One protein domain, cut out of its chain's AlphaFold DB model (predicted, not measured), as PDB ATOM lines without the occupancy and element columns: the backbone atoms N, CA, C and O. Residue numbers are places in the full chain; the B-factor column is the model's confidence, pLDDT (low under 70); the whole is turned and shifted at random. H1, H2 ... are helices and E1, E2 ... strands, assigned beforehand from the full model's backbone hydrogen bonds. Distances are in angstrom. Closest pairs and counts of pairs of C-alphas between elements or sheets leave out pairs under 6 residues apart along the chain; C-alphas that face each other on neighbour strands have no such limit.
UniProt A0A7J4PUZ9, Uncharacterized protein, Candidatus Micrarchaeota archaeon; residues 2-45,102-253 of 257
ATOM      1  N   ALA A   2     172.644 139.121 211.463       66.94
ATOM      2  CA  ALA A   2     171.517 138.785 210.573       66.94
ATOM      3  C   ALA A   2     170.678 139.968 210.031       66.94
ATOM      4  O   ALA A   2     170.393 140.037 208.844       66.94
ATOM      5  N   ASN A   3     170.323 140.961 210.862       81.38
ATOM      6  CA  ASN A   3     169.484 142.078 210.397       81.38
ATOM      7  C   ASN A   3     170.178 143.003 209.369       81.38
ATOM      8  O   ASN A   3     169.510 143.642 208.566       81.38
ATOM      9  N   LYS A   4     171.518 143.093 209.384       87.62
ATOM     10  CA  LYS A   4     172.267 143.911 208.412       87.62
ATOM     11  C   LYS A   4     172.378 143.214 207.058       87.62
ATOM     12  O   LYS A   4     172.237 143.880 206.039       87.62
ATOM     13  N   GLU A   5     172.624 141.906 207.061       89.12
ATOM     14  CA  GLU A   5     172.705 141.080 205.848       89.12
ATOM     15  C   GLU A   5     171.352 141.062 205.138       89.12
ATOM     16  O   GLU A   5     171.281 141.420 203.966       89.12
ATOM     17  N   LYS A   6     170.269 140.832 205.892       90.50
ATOM     18  CA  LYS A   6     168.901 140.866 205.367       90.50
ATOM     19  C   LYS A   6     168.556 142.193 204.687       90.50
ATOM     20  O   LYS A   6     168.015 142.221 203.584       90.50
ATOM     21  N   GLU A   7     168.906 143.315 205.316       93.50
ATOM     22  CA  GLU A   7     168.656 144.634 204.727       93.50
ATOM     23  C   GLU A   7     169.574 144.929 203.531       93.50
ATOM     24  O   GLU A   7     169.200 145.658 202.610       93.50
ATOM     25  N   SER A   8     170.775 144.344 203.500       93.00
ATOM     26  CA  SER A   8     171.636 144.377 202.317       93.00
ATOM     27  C   SER A   8     170.995 143.636 201.145       93.00
ATOM     28  O   SER A   8     170.858 144.220 200.070       93.00
ATOM     29  N   ALA A   9     170.503 142.417 201.379       93.44
ATOM     30  CA  ALA A   9     169.812 141.603 200.384       93.44
ATOM     31  C   ALA A   9     168.578 142.321 199.820       93.44
ATOM     32  O   ALA A   9     168.415 142.442 198.610       93.44
ATOM     33  N   ARG A  10     167.740 142.912 200.682       95.44
ATOM     34  CA  ARG A  10     166.562 143.687 200.248       95.44
ATOM     35  C   ARG A  10     166.920 144.913 199.417       95.44
ATOM     36  O   ARG A  10     166.229 145.242 198.453       95.44
ATOM     37  N   ARG A  11     167.995 145.625 199.770       94.25
ATOM     38  CA  ARG A  11     168.498 146.735 198.943       94.25
ATOM     39  C   ARG A  11     168.963 146.241 197.576       94.25
ATOM     40  O   ARG A  11     168.640 146.891 196.584       94.25
ATOM     41  N   LYS A  12     169.651 145.097 197.516       91.81
ATOM     42  CA  LYS A  12     170.062 144.479 196.251       91.81
ATOM     43  C   LYS A  12     168.857 144.046 195.415       91.81
ATOM     44  O   LYS A  12     168.802 144.388 194.240       91.81
ATOM     45  N   LEU A  13     167.856 143.406 196.020       92.69
ATOM     46  CA  LEU A  13     166.621 143.011 195.339       92.69
ATOM     47  C   LEU A  13     165.897 144.218 194.720       92.69
ATOM     48  O   LEU A  13     165.546 144.195 193.544       92.69
ATOM     49  N   ARG A  14     165.751 145.317 195.474       93.25
ATOM     50  CA  ARG A  14     165.193 146.576 194.947       93.25
ATOM     51  C   ARG A  14     166.026 147.157 193.806       93.25
ATOM     52  O   ARG A  14     165.451 147.671 192.853       93.25
ATOM     53  N   SER A  15     167.357 147.082 193.889       90.62
ATOM     54  CA  SER A  15     168.253 147.498 192.797       90.62
ATOM     55  C   SER A  15     167.956 146.707 191.525       90.62
ATOM     56  O   SER A  15     167.623 147.302 190.505       90.62
ATOM     57  N   ILE A  16     167.943 145.376 191.634       87.50
ATOM     58  CA  ILE A  16     167.653 144.447 190.538       87.50
ATOM     59  C   ILE A  16     166.296 144.747 189.892       87.50
ATOM     60  O   ILE A  16     166.199 144.802 188.666       87.50
ATOM     61  N   ILE A  17     165.251 144.967 190.698       89.19
ATOM     62  CA  ILE A  17     163.909 145.265 190.181       89.19
ATOM     63  C   ILE A  17     163.852 146.640 189.518       89.19
ATOM     64  O   ILE A  17     163.258 146.769 188.449       89.19
ATOM     65  N   ARG A  18     164.493 147.657 190.105       86.94
ATOM     66  CA  ARG A  18     164.541 149.013 189.540       86.94
ATOM     67  C   ARG A  18     165.248 149.049 188.190       86.94
ATOM     68  O   ARG A  18     164.840 149.808 187.319       86.94
ATOM     69  N   THR A  19     166.318 148.276 188.034       81.62
ATOM     70  CA  THR A  19     167.094 148.231 186.792       81.62
ATOM     71  C   THR A  19     166.555 147.209 185.801       81.62
ATOM     72  O   THR A  19     167.210 146.973 184.793       81.62
ATOM     73  N   ASP A  20     165.413 146.564 186.074       76.69
ATOM     74  CA  ASP A  20     164.866 145.487 185.239       76.69
ATOM     75  C   ASP A  20     165.898 144.375 184.949       76.69
ATOM     76  O   ASP A  20     165.954 143.811 183.859       76.69
ATOM     77  N   GLY A  21     166.763 144.084 185.929       62.22
ATOM     78  CA  GLY A  21     167.864 143.126 185.794       62.22
ATOM     79  C   GLY A  21     169.079 143.622 184.993       62.22
ATOM     80  O   GLY A  21     170.055 142.886 184.878       62.22
ATOM     81  N   ALA A  22     169.069 144.858 184.484       56.31
ATOM     82  CA  ALA A  22     170.093 145.419 183.597       56.31
ATOM     83  C   ALA A  22     171.253 146.145 184.311       56.31
ATOM     84  O   ALA A  22     171.784 147.112 183.765       56.31
ATOM     85  N   GLU A  23     171.651 145.732 185.522       56.34
ATOM     86  CA  GLU A  23     172.792 146.367 186.207       56.34
ATOM     87  C   GLU A  23     174.043 146.386 185.299       56.34
ATOM     88  O   GLU A  23     174.391 145.382 184.667       56.34
ATOM     89  N   GLU A  24     174.708 147.547 185.202       43.03
ATOM     90  CA  GLU A  24     175.877 147.759 184.335       43.03
ATOM     91  C   GLU A  24     176.952 146.687 184.593       43.03
ATOM     92  O   GLU A  24     177.508 146.591 185.684       43.03
ATOM     93  N   GLY A  25     177.244 145.867 183.577       45.53
ATOM     94  CA  GLY A  25     178.258 144.805 183.635       45.53
ATOM     95  C   GLY A  25     177.745 143.408 184.008       45.53
ATOM     96  O   GLY A  25     178.478 142.442 183.823       45.53
ATOM     97  N   SER A  26     176.487 143.268 184.436       47.06
ATOM     98  CA  SER A  26     175.858 141.987 184.787       47.06
ATOM     99  C   SER A  26     174.611 141.766 183.929       47.06
ATOM    100  O   SER A  26     173.486 141.987 184.377       47.06
ATOM    101  N   ARG A  27     174.775 141.311 182.679       50.00
ATOM    102  CA  ARG A  27     173.631 140.789 181.912       50.00
ATOM    103  C   ARG A  27     173.213 139.446 182.496       50.00
ATOM    104  O   ARG A  27     173.671 138.393 182.061       50.00
ATOM    105  N   CYS A  28     172.337 139.506 183.487       53.22
ATOM    106  CA  CYS A  28     171.549 138.369 183.920       53.22
ATOM    107  C   CYS A  28     170.416 138.124 182.938       53.22
ATOM    108  O   CYS A  28     169.271 138.482 183.191       53.22
ATOM    109  N   GLY A  29     170.777 137.542 181.799       51.69
ATOM    110  CA  GLY A  29     169.838 137.116 180.780       51.69
ATOM    111  C   GLY A  29     169.640 138.072 179.616       51.69
ATOM    112  O   GLY A  29     170.035 139.237 179.626       51.69
ATOM    113  N   ASN A  30     169.018 137.525 178.576       52.00
ATOM    114  CA  ASN A  30     168.670 138.227 177.339       52.00
ATOM    115  C   ASN A  30     167.283 138.901 177.389       52.00
ATOM    116  O   ASN A  30     166.759 139.312 176.353       52.00
ATOM    117  N   TYR A  31     166.666 138.990 178.571       55.38
ATOM    118  CA  TYR A  31     165.292 139.459 178.741       55.38
ATOM    119  C   TYR A  31     165.232 140.910 179.223       55.38
ATOM    120  O   TYR A  31     166.080 141.376 179.976       55.38
ATOM    121  N   VAL A  32     164.195 141.623 178.780       61.62
ATOM    122  CA  VAL A  32     163.856 142.957 179.285       61.62
ATOM    123  C   VAL A  32     162.917 142.777 180.476       61.62
ATOM    124  O   VAL A  32     161.767 142.382 180.289       61.62
ATOM    125  N   GLY A  33     163.385 143.070 181.687       73.62
ATOM    126  CA  GLY A  33     162.583 142.967 182.906       73.62
ATOM    127  C   GLY A  33     162.988 141.823 183.830       73.62
ATOM    128  O   GLY A  33     163.731 140.917 183.464       73.62
ATOM    129  N   VAL A  34     162.467 141.871 185.056       83.75
ATOM    130  CA  VAL A  34     162.689 140.829 186.065       83.75
ATOM    131  C   VAL A  34     161.859 139.587 185.762       83.75
ATOM    132  O   VAL A  34     160.626 139.649 185.745       83.75
ATOM    133  N   VAL A  35     162.555 138.462 185.596       86.00
ATOM    134  CA  VAL A  35     161.954 137.135 185.439       86.00
ATOM    135  C   VAL A  35     162.217 136.302 186.691       86.00
ATOM    136  O   VAL A  35     163.367 136.168 187.125       86.00
ATOM    137  N   VAL A  36     161.147 135.752 187.262       90.88
ATOM    138  CA  VAL A  36     161.148 134.996 188.514       90.88
ATOM    139  C   VAL A  36     160.962 133.509 188.217       90.88
ATOM    140  O   VAL A  36     159.941 133.109 187.666       90.88
ATOM    141  N   ALA A  37     161.930 132.686 188.614       91.50
ATOM    142  CA  ALA A  37     161.761 131.238 188.678       91.50
ATOM    143  C   ALA A  37     161.176 130.837 190.028       91.50
ATOM    144  O   ALA A  37     161.736 131.185 191.068       91.50
ATOM    145  N   LEU A  38     160.094 130.068 190.005       94.50
ATOM    146  CA  LEU A  38     159.508 129.435 191.178       94.50
ATOM    147  C   LEU A  38     159.787 127.935 191.115       94.50
ATOM    148  O   LEU A  38     159.334 127.269 190.182       94.50
ATOM    149  N   ASP A  39     160.522 127.394 192.085       94.75
ATOM    150  CA  ASP A  39     160.618 125.942 192.212       94.75
ATOM    151  C   ASP A  39     159.260 125.330 192.552       94.75
ATOM    152  O   ASP A  39     158.366 125.987 193.092       94.75
ATOM    153  N   ILE A  40     159.102 124.052 192.230       94.44
ATOM    154  CA  ILE A  40     157.902 123.309 192.571       94.44
ATOM    155  C   ILE A  40     158.032 122.614 193.915       94.44
ATOM    156  O   ILE A  40     157.261 122.920 194.821       94.44
ATOM    157  N   ASP A  41     158.996 121.710 194.051       94.12
ATOM    158  CA  ASP A  41     159.127 120.856 195.221       94.12
ATOM    159  C   ASP A  41     159.517 121.720 196.423       94.12
ATOM    160  O   ASP A  41     160.380 122.581 196.333       94.12
ATOM    161  N   GLU A  42     158.788 121.571 197.526       96.00
ATOM    162  CA  GLU A  42     158.956 122.302 198.784       96.00
ATOM    163  C   GLU A  42     158.839 123.841 198.735       96.00
ATOM    164  O   GLU A  42     158.845 124.475 199.798       96.00
ATOM    165  N   VAL A  43     158.607 124.436 197.562       97.81
ATOM    166  CA  VAL A  43     158.284 125.860 197.371       97.81
ATOM    167  C   VAL A  43     156.807 126.051 197.037       97.81
ATOM    168  O   VAL A  43     156.054 126.584 197.856       97.81
ATOM    169  N   LEU A  44     156.367 125.604 195.855       98.00
ATOM    170  CA  LEU A  44     154.953 125.628 195.479       98.00
ATOM    171  C   LEU A  44     154.205 124.420 196.046       98.00
ATOM    172  O   LEU A  44     153.050 124.559 196.430       98.00
ATOM    173  N   ALA A  45     154.839 123.256 196.124       97.81
ATOM    174  CA  ALA A  45     154.219 121.979 196.448       97.81
ATOM    175  C   ALA A  45     154.945 121.307 197.620       97.81
ATOM    176  O   ALA A  45     156.117 120.957 197.515       97.81
ATOM    177  N   GLY A 102     151.747 127.739 199.948       96.44
ATOM    178  CA  GLY A 102     151.301 129.055 200.391       96.44
ATOM    179  C   GLY A 102     149.936 129.424 199.824       96.44
ATOM    180  O   GLY A 102     149.195 128.583 199.303       96.44
ATOM    181  N   ASN A 103     149.576 130.697 199.913       96.56
ATOM    182  CA  ASN A 103     148.300 131.182 199.425       96.56
ATOM    183  C   ASN A 103     148.337 131.412 197.910       96.56
ATOM    184  O   ASN A 103     149.020 132.305 197.408       96.56
ATOM    185  N   ARG A 104     147.487 130.688 197.172       94.56
ATOM    186  CA  ARG A 104     147.336 130.859 195.718       94.56
ATOM    187  C   ARG A 104     147.144 132.317 195.287       94.56
ATOM    188  O   ARG A 104     147.620 132.695 194.225       94.56
ATOM    189  N   LYS A 105     146.433 133.136 196.069       93.88
ATOM    190  CA  LYS A 105     146.204 134.547 195.718       93.88
ATOM    191  C   LYS A 105     147.503 135.348 195.668       93.88
ATOM    192  O   LYS A 105     147.633 136.166 194.768       93.88
ATOM    193  N   ASN A 106     148.447 135.076 196.568       94.88
ATOM    194  CA  ASN A 106     149.737 135.761 196.606       94.88
ATOM    195  C   ASN A 106     150.600 135.360 195.403       94.88
ATOM    196  O   ASN A 106     151.194 136.218 194.762       94.88
ATOM    197  N   ILE A 107     150.582 134.072 195.039       94.12
ATOM    198  CA  ILE A 107     151.273 133.544 193.851       94.12
ATOM    199  C   ILE A 107     150.717 134.185 192.572       94.12
ATOM    200  O   ILE A 107     151.462 134.616 191.697       94.12
ATOM    201  N   ILE A 108     149.390 134.279 192.471       90.31
ATOM    202  CA  ILE A 108     148.722 134.958 191.360       90.31
ATOM    203  C   ILE A 108     149.104 136.446 191.348       90.31
ATOM    204  O   ILE A 108     149.480 136.975 190.309       90.31
ATOM    205  N   GLU A 109     149.044 137.130 192.488       91.81
ATOM    206  CA  GLU A 109     149.404 138.545 192.578       91.81
ATOM    207  C   GLU A 109     150.861 138.809 192.181       91.81
ATOM    208  O   GLU A 109     151.130 139.786 191.486       91.81
ATOM    209  N   LEU A 110     151.786 137.911 192.524       93.12
ATOM    210  CA  LEU A 110     153.177 137.991 192.085       93.12
ATOM    211  C   LEU A 110     153.285 138.053 190.550       93.12
ATOM    212  O   LEU A 110     153.994 138.908 190.014       93.12
ATOM    213  N   GLY A 111     152.516 137.216 189.844       88.38
ATOM    214  CA  GLY A 111     152.435 137.208 188.379       88.38
ATOM    215  C   GLY A 111     151.842 138.479 187.758       88.38
ATOM    216  O   GLY A 111     151.907 138.653 186.543       88.38
ATOM    217  N   GLN A 112     151.272 139.383 188.562       89.06
ATOM    218  CA  GLN A 112     150.824 140.705 188.108       89.06
ATOM    219  C   GLN A 112     151.966 141.727 188.096       89.06
ATOM    220  O   GLN A 112     151.848 142.761 187.447       89.06
ATOM    221  N   TYR A 113     153.071 141.481 188.800       89.19
ATOM    222  CA  TYR A 113     154.228 142.383 188.820       89.19
ATOM    223  C   TYR A 113     155.377 141.881 187.946       89.19
ATOM    224  O   TYR A 113     156.133 142.686 187.388       89.19
ATOM    225  N   PHE A 114     155.509 140.566 187.813       89.19
ATOM    226  CA  PHE A 114     156.666 139.925 187.203       89.19
ATOM    227  C   PHE A 114     156.263 138.867 186.190       89.19
ATOM    228  O   PHE A 114     155.171 138.305 186.259       89.19
ATOM    229  N   VAL A 115     157.195 138.559 185.291       86.50
ATOM    230  CA  VAL A 115     157.131 137.305 184.545       86.50
ATOM    231  C   VAL A 115     157.547 136.199 185.499       86.50
ATOM    232  O   VAL A 115     158.648 136.256 186.048       86.50
ATOM    233  N   ALA A 116     156.659 135.239 185.725       88.44
ATOM    234  CA  ALA A 116     156.890 134.126 186.633       88.44
ATOM    235  C   ALA A 116     156.763 132.805 185.880       88.44
ATOM    236  O   ALA A 116     155.775 132.580 185.179       88.44
ATOM    237  N   ASP A 117     157.749 131.935 186.062       88.12
ATOM    238  CA  ASP A 117     157.758 130.595 185.494       88.12
ATOM    239  C   ASP A 117     157.926 129.563 186.610       88.12
ATOM    240  O   ASP A 117     158.673 129.779 187.568       88.12
ATOM    241  N   ILE A 118     157.265 128.415 186.467       90.19
ATOM    242  CA  ILE A 118     157.555 127.249 187.297       90.19
ATOM    243  C   ILE A 118     158.806 126.596 186.709       90.19
ATOM    244  O   ILE A 118     158.809 126.191 185.548       90.19
ATOM    245  N   ALA A 119     159.873 126.493 187.495       87.25
ATOM    246  CA  ALA A 119     161.153 125.948 187.063       87.25
ATOM    247  C   ALA A 119     161.575 124.800 187.981       87.25
ATOM    248  O   ALA A 119     161.963 125.031 189.124       87.25
ATOM    249  N   SER A 120     161.559 123.566 187.473       84.38
ATOM    250  CA  SER A 120     161.933 122.368 188.237       84.38
ATOM    251  C   SER A 120     163.121 121.633 187.610       84.38
ATOM    252  O   SER A 120     163.316 121.635 186.395       84.38
ATOM    253  N   ALA A 121     163.933 120.981 188.440       77.06
ATOM    254  CA  ALA A 121     164.991 120.087 187.984       77.06
ATOM    255  C   ALA A 121     164.492 118.639 188.070       77.06
ATOM    256  O   ALA A 121     164.669 117.974 189.090       77.06
ATOM    257  N   ARG A 122     163.868 118.139 187.000       71.31
ATOM    258  CA  ARG A 122     163.397 116.748 186.929       71.31
ATOM    259  C   ARG A 122     164.224 115.974 185.934       71.31
ATOM    260  O   ARG A 122     164.278 116.339 184.770       71.31
ATOM    261  N   GLY A 123     164.865 114.901 186.388       59.50
ATOM    262  CA  GLY A 123     165.631 114.048 185.487       59.50
ATOM    263  C   GLY A 123     164.705 113.262 184.562       59.50
ATOM    264  O   GLY A 123     163.700 112.729 185.029       59.50
ATOM    265  N   HIS A 124     165.081 113.127 183.288       56.12
ATOM    266  CA  HIS A 124     164.676 111.967 182.483       56.12
ATOM    267  C   HIS A 124     165.634 110.808 182.788       56.12
ATOM    268  O   HIS A 124     166.422 110.382 181.943       56.12
ATOM    269  N   ASP A 125     165.660 110.373 184.050       58.38
ATOM    270  CA  ASP A 125     166.523 109.282 184.514       58.38
ATOM    271  C   ASP A 125     165.798 107.926 184.532       58.38
ATOM    272  O   ASP A 125     166.377 106.919 184.942       58.38
ATOM    273  N   GLY A 126     164.539 107.889 184.077       57.16
ATOM    274  CA  GLY A 126     163.681 106.707 184.076       57.16
ATOM    275  C   GLY A 126     163.099 106.362 185.450       57.16
ATOM    276  O   GLY A 126     162.216 105.510 185.528       57.16
ATOM    277  N   ILE A 127     163.554 107.020 186.524       60.84
ATOM    278  CA  ILE A 127     163.073 106.833 187.899       60.84
ATOM    279  C   ILE A 127     162.053 107.921 188.241       60.84
ATOM    280  O   ILE A 127     161.015 107.616 188.828       60.84
ATOM    281  N   THR A 128     162.308 109.175 187.851       65.06
ATOM    282  CA  THR A 128     161.416 110.314 188.144       65.06
ATOM    283  C   THR A 128     160.396 110.635 187.054       65.06
ATOM    284  O   THR A 128     159.470 111.410 187.295       65.06
ATOM    285  N   ASP A 129     160.514 110.012 185.880       69.12
ATOM    286  CA  ASP A 129     159.728 110.335 184.682       69.12
ATOM    287  C   ASP A 129     158.214 110.271 184.907       69.12
ATOM    288  O   ASP A 129     157.485 111.173 184.501       69.12
ATOM    289  N   GLY A 130     157.713 109.245 185.601       67.56
ATOM    290  CA  GLY A 130     156.264 109.140 185.790       67.56
ATOM    291  C   GLY A 130     155.693 110.154 186.792       67.56
ATOM    292  O   GLY A 130     154.480 110.310 186.862       67.56
ATOM    293  N   GLY A 131     156.534 110.887 187.530       80.31
ATOM    294  CA  GLY A 131     156.082 111.995 188.374       80.31
ATOM    295  C   GLY A 131     155.669 113.244 187.583       80.31
ATOM    296  O   GLY A 131     154.989 114.106 188.136       80.31
ATOM    297  N   ILE A 132     156.053 113.365 186.303       84.44
ATOM    298  CA  ILE A 132     155.773 114.554 185.476       84.44
ATOM    299  C   ILE A 132     154.264 114.748 185.287       84.44
ATOM    300  O   ILE A 132     153.743 115.809 185.616       84.44
ATOM    301  N   GLU A 133     153.542 113.708 184.861       87.56
ATOM    302  CA  GLU A 133     152.095 113.807 184.619       87.56
ATOM    303  C   GLU A 133     151.318 114.172 185.895       87.56
ATOM    304  O   GLU A 133     150.376 114.965 185.868       87.56
ATOM    305  N   GLY A 134     151.709 113.605 187.038       92.44
ATOM    306  CA  GLY A 134     151.093 113.933 188.320       92.44
ATOM    307  C   GLY A 134     151.319 115.385 188.733       92.44
ATOM    308  O   GLY A 134     150.432 116.020 189.302       92.44
ATOM    309  N   THR A 135     152.474 115.939 188.380       91.88
ATOM    310  CA  THR A 135     152.793 117.346 188.599       91.88
ATOM    311  C   THR A 135     151.999 118.278 187.707       91.88
ATOM    312  O   THR A 135     151.443 119.240 188.228       91.88
ATOM    313  N   ASP A 136     151.845 117.964 186.423       90.38
ATOM    314  CA  ASP A 136     150.987 118.749 185.531       90.38
ATOM    315  C   ASP A 136     149.544 118.767 186.053       90.38
ATOM    316  O   ASP A 136     148.936 119.823 186.223       90.38
ATOM    317  N   ARG A 137     149.015 117.597 186.440       94.62
ATOM    318  CA  ARG A 137     147.679 117.487 187.050       94.62
ATOM    319  C   ARG A 137     147.560 118.296 188.341       94.62
ATOM    320  O   ARG A 137     146.511 118.892 188.599       94.62
ATOM    321  N   TRP A 138     148.612 118.326 189.155       96.62
ATOM    322  CA  TRP A 138     148.653 119.115 190.381       96.62
ATOM    323  C   TRP A 138     148.673 120.622 190.102       96.62
ATOM    324  O   TRP A 138     147.923 121.363 190.745       96.62
ATOM    325  N   ILE A 139     149.466 121.076 189.127       93.69
ATOM    326  CA  ILE A 139     149.508 122.471 188.661       93.69
ATOM    327  C   ILE A 139     148.105 122.899 188.214       93.69
ATOM    328  O   ILE A 139     147.592 123.917 188.698       93.69
ATOM    329  N   SER A 140     147.435 122.069 187.409       93.06
ATOM    330  CA  SER A 140     146.075 122.340 186.936       93.06
ATOM    331  C   SER A 140     145.038 122.367 188.051       93.06
ATOM    332  O   SER A 140     144.201 123.270 188.122       93.06
ATOM    333  N   MET A 141     145.104 121.418 188.987       95.94
ATOM    334  CA  MET A 141     144.218 121.401 190.154       95.94
ATOM    335  C   MET A 141     144.357 122.682 190.987       95.94
ATOM    336  O   MET A 141     143.364 123.227 191.483       95.94
ATOM    337  N   ASN A 142     145.583 123.194 191.106       95.06
ATOM    338  CA  ASN A 142     145.874 124.419 191.835       95.06
ATOM    339  C   ASN A 142     145.649 125.693 191.010       95.06
ATOM    340  O   ASN A 142     145.692 126.778 191.589       95.06
ATOM    341  N   LYS A 143     145.276 125.588 189.726       92.25
ATOM    342  CA  LYS A 143     145.026 126.713 188.807       92.25
ATOM    343  C   LYS A 143     146.265 127.583 188.593       92.25
ATOM    344  O   LYS A 143     146.186 128.814 188.657       92.25
ATOM    345  N   LEU A 144     147.408 126.933 188.403       89.81
ATOM    346  CA  LEU A 144     148.696 127.579 188.156       89.81
ATOM    347  C   LEU A 144     149.143 127.469 186.686       89.81
ATOM    348  O   LEU A 144     150.243 127.895 186.366       89.81
ATOM    349  N   ASP A 145     148.279 126.977 185.789       85.19
ATOM    350  CA  ASP A 145     148.584 126.718 184.365       85.19
ATOM    351  C   ASP A 145     148.925 127.971 183.544       85.19
ATOM    352  O   ASP A 145     149.386 127.875 182.412       85.19
ATOM    353  N   TRP A 146     148.674 129.158 184.096       81.94
ATOM    354  CA  TRP A 146     149.053 130.429 183.479       81.94
ATOM    355  C   TRP A 146     150.567 130.689 183.553       81.94
ATOM    356  O   TRP A 146     151.076 131.514 182.797       81.94
ATOM    357  N   MET A 147     151.284 130.011 184.458       84.06
ATOM    358  CA  MET A 147     152.744 130.040 184.508       84.06
ATOM    359  C   MET A 147     153.297 128.938 183.607       84.06
ATOM    360  O   MET A 147     152.957 127.769 183.809       84.06
ATOM    361  N   PRO A 148     154.188 129.265 182.657       82.06
ATOM    362  CA  PRO A 148     154.923 128.247 181.930       82.06
ATOM    363  C   PRO A 148     155.660 127.326 182.902       82.06
ATOM    364  O   PRO A 148     156.346 127.793 183.815       82.06
ATOM    365  N   TYR A 149     155.523 126.022 182.692       81.38
ATOM    366  CA  TYR A 149     156.267 125.020 183.436       81.38
ATOM    367  C   TYR A 149     157.451 124.534 182.605       81.38
ATOM    368  O   TYR A 149     157.289 123.880 181.576       81.38
ATOM    369  N   PHE A 150     158.653 124.873 183.062       76.38
ATOM    370  CA  PHE A 150     159.900 124.376 182.509       76.38
ATOM    371  C   PHE A 150     160.496 123.341 183.453       76.38
ATOM    372  O   PHE A 150     160.702 123.596 184.642       76.38
ATOM    373  N   TYR A 151     160.847 122.188 182.899       72.50
ATOM    374  CA  TYR A 151     161.653 121.204 183.595       72.50
ATOM    375  C   TYR A 151     162.900 120.889 182.773       72.50
ATOM    376  O   TYR A 151     162.833 120.690 181.560       72.50
ATOM    377  N   ASP A 152     164.053 120.880 183.434       66.88
ATOM    378  CA  ASP A 152     165.309 120.491 182.800       66.88
ATOM    379  C   ASP A 152     165.592 119.007 183.042       66.88
ATOM    380  O   ASP A 152     165.973 118.596 184.143       66.88
ATOM    381  N   SER A 153     165.457 118.233 181.964       54.22
ATOM    382  CA  SER A 153     165.686 116.789 181.904       54.22
ATOM    383  C   SER A 153     167.099 116.353 182.263       54.22
ATOM    384  O   SER A 153     167.317 115.200 182.644       54.22
ATOM    385  N   THR A 154     168.065 117.260 182.141       52.50
ATOM    386  CA  THR A 154     169.481 116.969 182.345       52.50
ATOM    387  C   THR A 154     169.939 117.244 183.778       52.50
ATOM    388  O   THR A 154     171.060 116.882 184.139       52.50
ATOM    389  N   ARG A 155     169.079 117.846 184.619       53.25
ATOM    390  CA  ARG A 155     169.448 118.429 185.927       53.25
ATOM    391  C   ARG A 155     170.569 119.476 185.812       53.25
ATOM    392  O   ARG A 155     171.182 119.833 186.822       53.25
ATOM    393  N   ILE A 156     170.849 119.968 184.604       47.53
ATOM    394  CA  ILE A 156     171.889 120.950 184.304       47.53
ATOM    395  C   ILE A 156     171.313 122.338 184.588       47.53
ATOM    396  O   ILE A 156     171.106 123.182 183.727       47.53
ATOM    397  N   ASN A 157     171.207 122.587 185.891       60.25
ATOM    398  CA  ASN A 157     171.422 123.887 186.496       60.25
ATOM    399  C   ASN A 157     170.395 124.956 186.089       60.25
ATOM    400  O   ASN A 157     170.573 125.660 185.099       60.25
ATOM    401  N   LYS A 158     169.389 125.193 186.947       65.06
ATOM    402  CA  LYS A 158     168.449 126.331 186.840       65.06
ATOM    403  C   LYS A 158     169.142 127.678 186.562       65.06
ATOM    404  O   LYS A 158     168.548 128.561 185.952       65.06
ATOM    405  N   LYS A 159     170.427 127.824 186.910       61.66
ATOM    406  CA  LYS A 159     171.255 128.977 186.519       61.66
ATOM    407  C   LYS A 159     171.375 129.212 185.018       61.66
ATOM    408  O   LYS A 159     171.459 130.361 184.602       61.66
ATOM    409  N   ALA A 160     171.415 128.156 184.209       60.59
ATOM    410  CA  ALA A 160     171.513 128.266 182.756       60.59
ATOM    411  C   ALA A 160     170.249 128.883 182.134       60.59
ATOM    412  O   ALA A 160     170.273 129.303 180.984       60.59
ATOM    413  N   MET A 161     169.154 128.968 182.897       64.56
ATOM    414  CA  MET A 161     167.886 129.543 182.450       64.56
ATOM    415  C   MET A 161     167.806 131.071 182.636       64.56
ATOM    416  O   MET A 161     166.765 131.669 182.341       64.56
ATOM    417  N   GLU A 162     168.901 131.694 183.099       74.50
ATOM    418  CA  GLU A 162     169.115 133.147 183.170       74.50
ATOM    419  C   GLU A 162     168.015 133.921 183.924       74.50
ATOM    420  O   GLU A 162     167.687 135.057 183.583       74.50
ATOM    421  N   TYR A 163     167.416 133.313 184.953       82.75
ATOM    422  CA  TYR A 163     166.436 133.994 185.800       82.75
ATOM    423  C   TYR A 163     167.080 135.104 186.625       82.75
ATOM    424  O   TYR A 163     168.146 134.928 187.220       82.75
ATOM    425  N   THR A 164     166.390 136.238 186.714       86.56
ATOM    426  CA  THR A 164     166.828 137.371 187.529       86.56
ATOM    427  C   THR A 164     166.687 137.055 189.018       86.56
ATOM    428  O   THR A 164     167.581 137.361 189.809       86.56
ATOM    429  N   VAL A 165     165.574 136.418 189.392       91.38
ATOM    430  CA  VAL A 165     165.273 135.997 190.763       91.38
ATOM    431  C   VAL A 165     164.844 134.533 190.758       91.38
ATOM    432  O   VAL A 165     164.056 134.121 189.913       91.38
ATOM    433  N   ASN A 166     165.349 133.752 191.709       93.44
ATOM    434  CA  ASN A 166     164.950 132.366 191.937       93.44
ATOM    435  C   ASN A 166     164.294 132.267 193.318       93.44
ATOM    436  O   ASN A 166     164.804 132.847 194.274       93.44
ATOM    437  N   VAL A 167     163.185 131.540 193.423       96.50
ATOM    438  CA  VAL A 167     162.558 131.129 194.683       96.50
ATOM    439  C   VAL A 167     162.684 129.617 194.762       96.50
ATOM    440  O   VAL A 167     162.053 128.903 193.987       96.50
ATOM    441  N   ASP A 168     163.542 129.139 195.651       96.12
ATOM    442  CA  ASP A 168     163.987 127.745 195.688       96.12
ATOM    443  C   ASP A 168     164.355 127.389 197.132       96.12
ATOM    444  O   ASP A 168     164.690 128.270 197.929       96.12
ATOM    445  N   ASP A 169     164.291 126.119 197.496       96.19
ATOM    446  CA  ASP A 169     164.663 125.639 198.822       96.19
ATOM    447  C   ASP A 169     166.026 124.917 198.835       96.19
ATOM    448  O   ASP A 169     166.564 124.624 199.912       96.19
ATOM    449  N   SER A 170     166.634 124.688 197.667       93.75
ATOM    450  CA  SER A 170     167.863 123.918 197.505       93.75
ATOM    451  C   SER A 170     169.095 124.580 198.130       93.75
ATOM    452  O   SER A 170     169.551 125.626 197.652       93.75
ATOM    453  N   PRO A 171     169.751 123.941 199.125       93.50
ATOM    454  CA  PRO A 171     171.030 124.411 199.641       93.50
ATOM    455  C   PRO A 171     172.117 124.325 198.567       93.50
ATOM    456  O   PRO A 171     172.965 125.205 198.504       93.50
ATOM    457  N   ARG A 172     172.052 123.337 197.659       90.19
ATOM    458  CA  ARG A 172     173.006 123.212 196.545       90.19
ATOM    459  C   ARG A 172     172.881 124.379 195.572       90.19
ATOM    460  O   ARG A 172     173.894 124.887 195.093       90.19
ATOM    461  N   LEU A 173     171.651 124.822 195.282       87.75
ATOM    462  CA  LEU A 173     171.455 126.035 194.495       87.75
ATOM    463  C   LEU A 173     171.998 127.244 195.262       87.75
ATOM    464  O   LEU A 173     172.772 128.001 194.689       87.75
ATOM    465  N   ALA A 174     171.690 127.390 196.549       90.81
ATOM    466  CA  ALA A 174     172.165 128.514 197.352       90.81
ATOM    467  C   ALA A 174     173.700 128.624 197.417       90.81
ATOM    468  O   ALA A 174     174.252 129.675 197.102       90.81
ATOM    469  N   GLU A 175     174.405 127.531 197.714       89.38
ATOM    470  CA  GLU A 175     175.878 127.471 197.725       89.38
ATOM    471  C   GLU A 175     176.484 127.916 196.398       89.38
ATOM    472  O   GLU A 175     177.558 128.510 196.328       89.38
ATOM    473  N   SER A 176     175.770 127.643 195.318       84.06
ATOM    474  CA  SER A 176     176.248 127.946 193.994       84.06
ATOM    475  C   SER A 176     176.130 129.446 193.650       84.06
ATOM    476  O   SER A 176     176.819 129.882 192.729       84.06
ATOM    477  N   PHE A 177     175.331 130.253 194.362       79.56
ATOM    478  CA  PHE A 177     175.288 131.719 194.181       79.56
ATOM    479  C   PHE A 177     176.555 132.423 194.686       79.56
ATOM    480  O   PHE A 177     176.857 133.526 194.240       79.56
ATOM    481  N   VAL A 178     177.354 131.759 195.529       70.75
ATOM    482  CA  VAL A 178     178.657 132.270 195.992       70.75
ATOM    483  C   VAL A 178     179.625 132.489 194.821       70.75
ATOM    484  O   VAL A 178     180.506 133.341 194.887       70.75
ATOM    485  N   SER A 179     179.471 131.723 193.737       64.50
ATOM    486  CA  SER A 179     180.382 131.737 192.591       64.50
ATOM    487  C   SER A 179     179.793 132.395 191.339       64.50
ATOM    488  O   SER A 179     180.328 132.182 190.250       64.50
ATOM    489  N   THR A 180     178.663 133.104 191.440       67.12
ATOM    490  CA  THR A 180     178.032 133.756 190.286       67.12
ATOM    491  C   THR A 180     177.932 135.253 190.496       67.12
ATOM    492  O   THR A 180     177.458 135.716 191.527       67.12
ATOM    493  N   ASP A 181     178.287 136.016 189.461       66.44
ATOM    494  CA  ASP A 181     178.064 137.466 189.422       66.44
ATOM    495  C   ASP A 181     176.604 137.821 189.124       66.44
ATOM    496  O   ASP A 181     176.207 138.982 189.219       66.44
ATOM    497  N   CYS A 182     175.770 136.814 188.877       69.56
ATOM    498  CA  CYS A 182     174.418 136.974 188.390       69.56
ATOM    499  C   CYS A 182     173.355 136.265 189.251       69.56
ATOM    500  O   CYS A 182     173.600 135.182 189.784       69.56
ATOM    501  N   GLY A 183     172.176 136.897 189.340       82.12
ATOM    502  CA  GLY A 183     170.959 136.385 189.966       82.12
ATOM    503  C   GLY A 183     170.791 136.790 191.433       82.12
ATOM    504  O   GLY A 183     171.739 137.232 192.094       82.12
ATOM    505  N   PHE A 184     169.569 136.607 191.925       91.19
ATOM    506  CA  PHE A 184     169.179 136.704 193.331       91.19
ATOM    507  C   PHE A 184     168.401 135.445 193.737       91.19
ATOM    508  O   PHE A 184     167.627 134.919 192.933       91.19
ATOM    509  N   LEU A 185     168.589 134.970 194.965       94.00
ATOM    510  CA  LEU A 185     167.902 133.808 195.519       94.00
ATOM    511  C   LEU A 185     167.071 134.208 196.739       94.00
ATOM    512  O   LEU A 185     167.590 134.700 197.740       94.00
ATOM    513  N   LEU A 186     165.777 133.926 196.666       97.19
ATOM    514  CA  LEU A 186     164.874 133.872 197.806       97.19
ATOM    515  C   LEU A 186     164.846 132.424 198.303       97.19
ATOM    516  O   LEU A 186     164.129 131.588 197.754       97.19
ATOM    517  N   LEU A 187     165.675 132.125 199.303       97.44
ATOM    518  CA  LEU A 187     165.832 130.780 199.849       97.44
ATOM    519  C   LEU A 187     164.683 130.472 200.813       97.44
ATOM    520  O   LEU A 187     164.598 131.062 201.893       97.44
ATOM    521  N   VAL A 188     163.808 129.540 200.449       98.19
ATOM    522  CA  VAL A 188     162.708 129.113 201.325       98.19
ATOM    523  C   VAL A 188     163.272 128.384 202.548       98.19
ATOM    524  O   VAL A 188     164.035 127.430 202.407       98.19
ATOM    525  N   ASP A 189     162.918 128.818 203.763       97.38
ATOM    526  CA  ASP A 189     163.440 128.213 204.994       97.38
ATOM    527  C   ASP A 189     162.967 126.769 205.163       97.38
ATOM    528  O   ASP A 189     161.770 126.483 205.237       97.38
ATOM    529  N   LYS A 190     163.929 125.852 205.282       96.81
ATOM    530  CA  LYS A 190     163.683 124.432 205.533       96.81
ATOM    531  C   LYS A 190     164.707 123.891 206.523       96.81
ATOM    532  O   LYS A 190     165.840 124.377 206.556       96.81
ATOM    533  N   PRO A 191     164.378 122.861 207.324       96.12
ATOM    534  CA  PRO A 191     165.295 122.389 208.359       96.12
ATOM    535  C   PRO A 191     166.680 121.989 207.820       96.12
ATOM    536  O   PRO A 191     167.683 122.272 208.471       96.12
ATOM    537  N   TYR A 192     166.752 121.420 206.613       95.75
ATOM    538  CA  TYR A 192     168.001 121.000 205.970       95.75
ATOM    539  C   TYR A 192     168.860 122.126 205.384       95.75
ATOM    540  O   TYR A 192     170.046 121.900 205.162       95.75
ATOM    541  N   ASN A 193     168.329 123.330 205.136       96.62
ATOM    542  CA  ASN A 193     169.084 124.425 204.501       96.62
ATOM    543  C   ASN A 193     169.444 125.562 205.474       96.62
ATOM    544  O   ASN A 193     170.006 126.578 205.069       96.62
ATOM    545  N   ARG A 194     169.150 125.414 206.772       95.12
ATOM    546  CA  ARG A 194     169.419 126.438 207.804       95.12
ATOM    547  C   ARG A 194     170.895 126.712 208.078       95.12
ATOM    548  O   ARG A 194     171.216 127.706 208.718       95.12
ATOM    549  N   HIS A 195     171.784 125.847 207.603       94.38
ATOM    550  CA  HIS A 195     173.227 126.072 207.654       94.38
ATOM    551  C   HIS A 195     173.705 127.083 206.596       94.38
ATOM    552  O   HIS A 195     174.813 127.596 206.712       94.38
ATOM    553  N   ILE A 196     172.884 127.382 205.581       94.00
ATOM    554  CA  ILE A 196     173.199 128.374 204.554       94.00
ATOM    555  C   ILE A 196     173.057 129.784 205.129       94.00
ATOM    556  O   ILE A 196     171.997 130.156 205.651       94.00
ATOM    557  N   HIS A 197     174.120 130.572 204.996       91.50
ATOM    558  CA  HIS A 197     174.157 131.969 205.406       91.50
ATOM    559  C   HIS A 197     173.482 132.875 204.368       91.50
ATOM    560  O   HIS A 197     173.643 132.680 203.167       91.50
ATOM    561  N   GLU A 198     172.729 133.864 204.851       92.00
ATOM    562  CA  GLU A 198     172.223 134.960 204.019       92.00
ATOM    563  C   GLU A 198     173.360 135.930 203.678       92.00
ATOM    564  O   GLU A 198     174.267 136.151 204.485       92.00
ATOM    565  N   ASP A 199     173.280 136.549 202.506       91.38
ATOM    566  CA  ASP A 199     174.198 137.594 202.057       91.38
ATOM    567  C   ASP A 199     173.452 138.605 201.171       91.38
ATOM    568  O   ASP A 199     172.228 138.695 201.204       91.38
ATOM    569  N   GLU A 200     174.160 139.423 200.390       91.31
ATOM    570  CA  GLU A 200     173.502 140.406 199.524       91.31
ATOM    571  C   GLU A 200     172.705 139.802 198.352       91.31
ATOM    572  O   GLU A 200     171.942 140.526 197.718       91.31
ATOM    573  N   ARG A 201     172.863 138.509 198.058       91.00
ATOM    574  CA  ARG A 201     172.203 137.792 196.956       91.00
ATOM    575  C   ARG A 201     171.271 136.689 197.431       91.00
ATOM    576  O   ARG A 201     170.439 136.252 196.641       91.00
ATOM    577  N   ILE A 202     171.419 136.236 198.671       93.81
ATOM    578  CA  ILE A 202     170.593 135.197 199.280       93.81
ATOM    579  C   ILE A 202     169.787 135.813 200.419       93.81
ATOM    580  O   ILE A 202     170.339 136.212 201.444       93.81
ATOM    581  N   LEU A 203     168.467 135.835 200.252       96.06
ATOM    582  CA  LEU A 203     167.511 136.270 201.264       96.06
ATOM    583  C   LEU A 203     166.634 135.091 201.673       96.06
ATOM    584  O   LEU A 203     165.953 134.499 200.839       96.06
ATOM    585  N   ARG A 204     166.620 134.757 202.961       97.38
ATOM    586  CA  ARG A 204     165.791 133.675 203.488       97.38
ATOM    587  C   ARG A 204     164.355 134.147 203.699       97.38
ATOM    588  O   ARG A 204     164.112 135.208 204.284       97.38
ATOM    589  N   VAL A 205     163.398 133.329 203.270       97.94
ATOM    590  CA  VAL A 205     161.960 133.632 203.315       97.94
ATOM    591  C   VAL A 205     161.143 132.472 203.874       97.94
ATOM    592  O   VAL A 205     161.527 131.309 203.769       97.94
ATOM    593  N   ASP A 206     160.004 132.794 204.482       96.19
ATOM    594  CA  ASP A 206     159.062 131.809 205.021       96.19
ATOM    595  C   ASP A 206     158.082 131.365 203.924       96.19
ATOM    596  O   ASP A 206     157.015 131.954 203.729       96.19
ATOM    597  N   GLY A 207     158.503 130.377 203.133       97.88
ATOM    598  CA  GLY A 207     157.712 129.836 202.026       97.88
ATOM    599  C   GLY A 207     157.495 130.806 200.859       97.88
ATOM    600  O   GLY A 207     158.065 131.899 200.782       97.88
ATOM    601  N   ILE A 208     156.626 130.394 199.931       97.69
ATOM    602  CA  ILE A 208     156.258 131.188 198.751       97.69
ATOM    603  C   ILE A 208     155.476 132.461 199.111       97.69
ATOM    604  O   ILE A 208     155.559 133.455 198.391       97.69
ATOM    605  N   ASP A 209     154.759 132.477 200.238       98.12
ATOM    606  CA  ASP A 209     154.070 133.679 200.723       98.12
ATOM    607  C   ASP A 209     155.069 134.756 201.164       98.12
ATOM    608  O   ASP A 209     154.939 135.916 200.766       98.12
ATOM    609  N   GLY A 210     156.109 134.370 201.912       98.19
ATOM    610  CA  GLY A 210     157.211 135.265 202.258       98.19
ATOM    611  C   GLY A 210     157.962 135.767 201.023       98.19
ATOM    612  O   GLY A 210     158.244 136.959 200.919       98.19
ATOM    613  N   ALA A 211     158.232 134.883 200.055       98.25
ATOM    614  CA  ALA A 211     158.874 135.261 198.795       98.25
ATOM    615  C   ALA A 211     158.033 136.272 197.997       98.25
ATOM    616  O   ALA A 211     158.549 137.294 197.545       98.25
ATOM    617  N   SER A 212     156.728 136.007 197.863       97.62
ATOM    618  CA  SER A 212     155.788 136.882 197.154       97.62
ATOM    619  C   SER A 212     155.719 138.258 197.807       97.62
ATOM    620  O   SER A 212     155.768 139.264 197.106       97.62
ATOM    621  N   HIS A 213     155.670 138.311 199.141       97.75
ATOM    622  CA  HIS A 213     155.684 139.565 199.888       97.75
ATOM    623  C   HIS A 213     156.951 140.388 199.616       97.75
ATOM    624  O   HIS A 213     156.839 141.541 199.211       97.75
ATOM    625  N   GLU A 214     158.145 139.805 199.769       97.94
ATOM    626  CA  GLU A 214     159.409 140.532 199.555       97.94
ATOM    627  C   GLU A 214     159.538 141.049 198.108       97.94
ATOM    628  O   GLU A 214     160.005 142.166 197.888       97.94
ATOM    629  N   LEU A 215     159.082 140.273 197.117       96.88
ATOM    630  CA  LEU A 215     159.089 140.675 195.706       96.88
ATOM    631  C   LEU A 215     158.098 141.808 195.410       96.88
ATOM    632  O   LEU A 215     158.460 142.777 194.742       96.88
ATOM    633  N   ILE A 216     156.856 141.688 195.882       96.06
ATOM    634  CA  ILE A 216     155.791 142.670 195.630       96.06
ATOM    635  C   ILE A 216     156.096 143.988 196.344       96.06
ATOM    636  O   ILE A 216     155.996 145.045 195.723       96.06
ATOM    637  N   GLU A 217     156.526 143.950 197.607       96.69
ATOM    638  CA  GLU A 217     156.937 145.156 198.336       96.69
ATOM    639  C   GLU A 217     158.109 145.845 197.635       96.69
ATOM    640  O   GLU A 217     158.067 147.047 197.389       96.69
ATOM    641  N   ALA A 218     159.125 145.086 197.208       96.06
ATOM    642  CA  ALA A 218     160.243 145.656 196.467       96.06
ATOM    643  C   ALA A 218     159.811 146.259 195.117       96.06
ATOM    644  O   ALA A 218     160.378 147.268 194.701       96.06
ATOM    645  N   ALA A 219     158.806 145.682 194.446       94.00
ATOM    646  CA  ALA A 219     158.207 146.245 193.238       94.00
ATOM    647  C   ALA A 219     157.502 147.581 193.518       94.00
ATOM    648  O   ALA A 219     157.726 148.560 192.802       94.00
ATOM    649  N   ILE A 220     156.684 147.632 194.572       94.06
ATOM    650  CA  ILE A 220     155.957 148.832 194.998       94.06
ATOM    651  C   ILE A 220     156.939 149.942 195.392       94.06
ATOM    652  O   ILE A 220     156.802 151.070 194.917       94.06
ATOM    653  N   ASP A 221     157.972 149.616 196.172       94.81
ATOM    654  CA  ASP A 221     159.016 150.546 196.628       94.81
ATOM    655  C   ASP A 221     159.740 151.250 195.471       94.81
ATOM    656  O   ASP A 221     160.196 152.389 195.607       94.81
ATOM    657  N   VAL A 222     159.883 150.577 194.327       93.44
ATOM    658  CA  VAL A 222     160.532 151.144 193.135       93.44
ATOM    659  C   VAL A 222     159.538 151.709 192.120       93.44
ATOM    660  O   VAL A 222     159.951 152.117 191.036       93.44
ATOM    661  N   GLY A 223     158.249 151.770 192.468       90.69
ATOM    662  CA  GLY A 223     157.196 152.348 191.635       90.69
ATOM    663  C   GLY A 223     156.784 151.477 190.447       90.69
ATOM    664  O   GLY A 223     156.298 152.001 189.448       90.69
ATOM    665  N   ARG A 224     156.990 150.156 190.516       88.88
ATOM    666  CA  ARG A 224     156.554 149.223 189.470       88.88
ATOM    667  C   ARG A 224     155.042 149.018 189.553       88.88
ATOM    668  O   ARG A 224     154.504 148.647 190.594       88.88
ATOM    669  N   GLU A 225     154.353 149.236 188.441       85.19
ATOM    670  CA  GLU A 225     152.902 149.062 188.355       85.19
ATOM    671  C   GLU A 225     152.506 147.605 188.094       85.19
ATOM    672  O   GLU A 225     153.228 146.853 187.431       85.19
ATOM    673  N   LYS A 226     151.311 147.230 188.567       83.50
ATOM    674  CA  LYS A 226     150.667 145.966 188.200       83.50
ATOM    675  C   LYS A 226     150.389 145.929 186.700       83.50
ATOM    676  O   LYS A 226     149.968 146.914 186.097       83.50
ATOM    677  N   ARG A 227     150.546 144.752 186.115       76.25
ATOM    678  CA  ARG A 227     150.232 144.421 184.729       76.25
ATOM    679  C   ARG A 227     149.303 143.207 184.705       76.25
ATOM    680  O   ARG A 227     149.171 142.480 185.689       76.25
ATOM    681  N   LEU A 228     148.630 143.002 183.574       63.16
ATOM    682  CA  LEU A 228     148.004 141.707 183.292       63.16
ATOM    683  C   LEU A 228     149.107 140.642 183.236       63.16
ATOM    684  O   LEU A 228     150.217 140.969 182.811       63.16
ATOM    685  N   TYR A 229     148.798 139.421 183.688       58.91
ATOM    686  CA  TYR A 229     149.760 138.322 183.846       58.91
ATOM    687  C   TYR A 229     150.723 138.220 182.664       58.91
ATOM    688  O   TYR A 229     150.306 138.290 181.509       58.91
ATOM    689  N   GLN A 230     152.011 138.080 182.966       60.34
ATOM    690  CA  GLN A 230     153.061 138.020 181.957       60.34
ATOM    691  C   GLN A 230     153.732 136.646 182.006       60.34
ATOM    692  O   GLN A 230     154.245 136.244 183.047       60.34
ATOM    693  N   SER A 231     153.737 135.930 180.884       57.31
ATOM    694  CA  SER A 231     154.489 134.682 180.710       57.31
ATOM    695  C   SER A 231     155.733 134.933 179.852       57.31
ATOM    696  O   SER A 231     155.745 135.853 179.023       57.31
ATOM    697  N   ARG A 232     156.783 134.105 179.990       58.75
ATOM    698  CA  ARG A 232     157.940 134.150 179.069       58.75
ATOM    699  C   ARG A 232     157.511 134.008 177.607       58.75
ATOM    700  O   ARG A 232     158.073 134.673 176.737       58.75
ATOM    701  N   ALA A 233     156.501 133.176 177.342       52.97
ATOM    702  CA  ALA A 233     155.912 133.017 176.017       52.97
ATOM    703  C   ALA A 233     155.309 134.341 175.516       52.97
ATOM    704  O   ALA A 233     155.676 134.805 174.440       52.97
ATOM    705  N   GLY A 234     154.488 135.007 176.334       52.16
ATOM    706  CA  GLY A 234     153.900 136.312 176.020       52.16
ATOM    707  C   GLY A 234     154.935 137.425 175.820       52.16
ATOM    708  O   GLY A 234     154.782 138.269 174.938       52.16
ATOM    709  N   GLN A 235     156.034 137.415 176.579       52.03
ATOM    710  CA  GLN A 235     157.076 138.435 176.451       52.03
ATOM    711  C   GLN A 235     157.954 138.257 175.205       52.03
ATOM    712  O   GLN A 235     158.404 139.247 174.623       52.03
ATOM    713  N   ARG A 236     158.144 137.017 174.739       49.47
ATOM    714  CA  ARG A 236     158.798 136.741 173.454       49.47
ATOM    715  C   ARG A 236     158.018 137.348 172.280       49.47
ATOM    716  O   ARG A 236     158.633 137.984 171.432       49.47
ATOM    717  N   PHE A 237     156.684 137.265 172.290       45.19
ATOM    718  CA  PHE A 237     155.831 137.916 171.282       45.19
ATOM    719  C   PHE A 237     155.977 139.447 171.274       45.19
ATOM    720  O   PHE A 237     156.057 140.051 170.205       45.19
ATOM    721  N   ILE A 238     156.074 140.072 172.454       45.19
ATOM    722  CA  ILE A 238     156.302 141.522 172.586       45.19
ATOM    723  C   ILE A 238     157.672 141.918 172.005       45.19
ATOM    724  O   ILE A 238     157.765 142.901 171.269       45.19
ATOM    725  N   ASN A 239     158.725 141.147 172.299       45.50
ATOM    726  CA  ASN A 239     160.085 141.417 171.814       45.50
ATOM    727  C   ASN A 239     160.248 141.181 170.302       45.50
ATOM    728  O   ASN A 239     161.071 141.836 169.667       45.50
ATOM    729  N   GLU A 240     159.451 140.287 169.715       51.28
ATOM    730  CA  GLU A 240     159.420 140.018 168.270       51.28
ATOM    731  C   GLU A 240     158.535 141.022 167.487       51.28
ATOM    732  O   GLU A 240     158.368 140.894 166.275       51.28
ATOM    733  N   GLY A 241     158.009 142.067 168.145       38.75
ATOM    734  CA  GLY A 241     157.290 143.172 167.494       38.75
ATOM    735  C   GLY A 241     155.829 142.874 167.147       38.75
ATOM    736  O   GLY A 241     155.207 143.634 166.402       38.75
ATOM    737  N   LEU A 242     155.261 141.797 167.690       44.88
ATOM    738  CA  LEU A 242     153.849 141.461 167.535       44.88
ATOM    739  C   LEU A 242     153.066 142.189 168.638       44.88
ATOM    740  O   LEU A 242     153.351 142.047 169.826       44.88
ATOM    741  N   GLY A 243     152.141 143.066 168.242       39.88
ATOM    742  CA  GLY A 243     151.501 144.035 169.132       39.88
ATOM    743  C   GLY A 243     150.919 143.403 170.403       39.88
ATOM    744  O   GLY A 243     150.165 142.438 170.344       39.88
ATOM    745  N   ALA A 244     151.212 144.001 171.563       44.06
ATOM    746  CA  ALA A 244     150.819 143.507 172.891       44.06
ATOM    747  C   ALA A 244     149.300 143.288 173.087       44.06
ATOM    748  O   ALA A 244     148.886 142.616 174.028       44.06
ATOM    749  N   ARG A 245     148.460 143.848 172.203       40.88
ATOM    750  CA  ARG A 245     147.008 143.617 172.186       40.88
ATOM    751  C   ARG A 245     146.613 142.267 171.584       40.88
ATOM    752  O   ARG A 245     145.618 141.710 172.031       40.88
ATOM    753  N   ASP A 246     147.388 141.728 170.648       40.22
ATOM    754  CA  ASP A 246     147.034 140.495 169.939       40.22
ATOM    755  C   ASP A 246     147.447 139.244 170.735       40.22
ATOM    756  O   ASP A 246     146.724 138.251 170.731       40.22
ATOM    757  N   ALA A 247     148.532 139.312 171.518       45.78
ATOM    758  CA  ALA A 247     148.985 138.207 172.373       45.78
ATOM    759  C   ALA A 247     148.037 137.935 173.560       45.78
ATOM    760  O   ALA A 247     147.699 136.788 173.839       45.78
ATOM    761  N   ILE A 248     147.534 138.993 174.209       46.12
ATOM    762  CA  ILE A 248     146.618 138.882 175.360       46.12
ATOM    763  C   ILE A 248     145.226 138.380 174.925       46.12
ATOM    764  O   ILE A 248     144.548 137.681 175.681       46.12
ATOM    765  N   VAL A 249     144.795 138.696 173.698       42.09
ATOM    766  CA  VAL A 249     143.515 138.227 173.135       42.09
ATOM    767  C   VAL A 249     143.625 136.802 172.576       42.09
ATOM    768  O   VAL A 249     142.686 136.023 172.723       42.09
ATOM    769  N   ALA A 250     144.767 136.417 171.999       43.31
ATOM    770  CA  ALA A 250     144.980 135.055 171.502       43.31
ATOM    771  C   ALA A 250     145.012 134.008 172.632       43.31
ATOM    772  O   ALA A 250     144.440 132.926 172.485       43.31
ATOM    773  N   GLU A 251     145.616 134.344 173.776       45.72
ATOM    774  CA  GLU A 251     145.739 133.444 174.931       45.72
ATOM    775  C   GLU A 251     144.414 133.310 175.713       45.72
ATOM    776  O   GLU A 251     144.094 132.242 176.232       45.72
ATOM    777  N   SER A 252     143.573 134.352 175.721       40.25
ATOM    778  CA  SER A 252     142.261 134.330 176.394       40.25
ATOM    779  C   SER A 252     141.126 133.695 175.573       40.25
ATOM    780  O   SER A 252     140.067 133.408 176.134       40.25
ATOM    781  N   LEU A 253     141.335 133.425 174.278       39.06
ATOM    782  CA  LEU A 253     140.336 132.815 173.386       39.06
ATOM    783  C   LEU A 253     140.627 131.355 172.994       39.06
ATOM    784  O   LEU A 253     139.839 130.773 172.251       39.06
TER     785      LEU A 253
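AT A GLANCE: This is residues 2 to 45 and 102 to 253 of the 257 residues of an uncharacterized protein of Candidatus Micrarchaeota archaeon (UniProt A0A7J4PUZ9). A strongly twisted sheet of six strands runs through the domain, with H5 and H6 packed along opposite faces near E5 and H1 crossing over E5 and E6. H2, H3, H4 and H7 only graze the sheet, and H7 folds back into H8 as a helical hairpin, far from where H1 begins. The printed part has 196 residues, with eight named helices and six named strands in the order H1 E1 H2 E2 H3 E3 H4 E4 H5 E5 E6 H6 H7 H8. The sheet's order is E3 E2 E1 E4 E5 E6, all parallel, and the class is mixed, helices and strands. The whole is compact, with a radius of gyration of the C-alphas of 16.4 A and spans of 49 by 44 by 31 A.

IN THESE COORDINATES: The strands are E1, residues 35 to 38; E2, 115 to 120, 16.1 A long; E3, 149 to 151; E4, 165 to 168; E5, 184 to 188, 12.8 A; and E6, 202 to 205. The helices are H1, residues 2 to 18, 24.4 A, from C-alpha 2 at (171.517, 138.785, 210.573); H2, 104 to 110; H3, 131 to 142, 16.4 A; H4, 158 to 161; H5, 171 to 177; H6, 207 to 221, 21.4 A; H7, 232 to 239; and H8, 244 to 252, 13.0 A, ending at C-alpha 252 at (142.261, 134.330, 176.394).

HOW THE PARTS SIT: Within hydrogen-bond range are N 150 and O 118 for E3 and E2, 2.8 A; N 38 and O 117 for E2 and E1, 2.8 A; N 167 and O 37 for E1 and E4, 2.8 A; N 186 and O 166 for E4 and E5, 2.8 A; and N 187 and O 203 for E5 and E6, 2.8 A. E2, H3, E3 and E4, H5, E5 are strand-helix-strand units, parallel neighbour strands with a helix between, and E3, H4, E4 is a split one, with E2 and E1 between its strands; the three crossovers are right-handed. H6, at a height of 10.1 A over the sheet, and H5, at 9.3 A, lie on opposite faces. H1 runs across the strands, at 76 degrees to E6 on the local plane. H1 touches H6 at a steep tilt of 59 degrees, closest at the C-alphas of Arg 14 and Ala 218, 5.3 A. H2 touches H6, closest at the C-alphas of Leu 110 and Ser 212, 5.8 A. H7 and H8 form a hairpin, closest at the C-alphas of Ile 238 and Ala 244, 5.8 A; H8 is not on the sheet. Every O i to N i+4 pair is within hydrogen-bond range in H1, H2, H3, H5, H6 and H7, and 3 of 5 are in H8; H4 is too short for such a pair.

THE WHOLE: The C-alphas of Ala 2 and Leu 253, the two farthest apart, are 48.9 A apart. Residues 46 to 101 are not printed, and C-alphas 45 and 102 are 8.6 A apart across the cut. The links H1 to E1 and E5 to E6 are long. Mean pLDDT of the printed part is 79.3, with 61 residues under 70, among them residues 21 to 32 and 228 to 253.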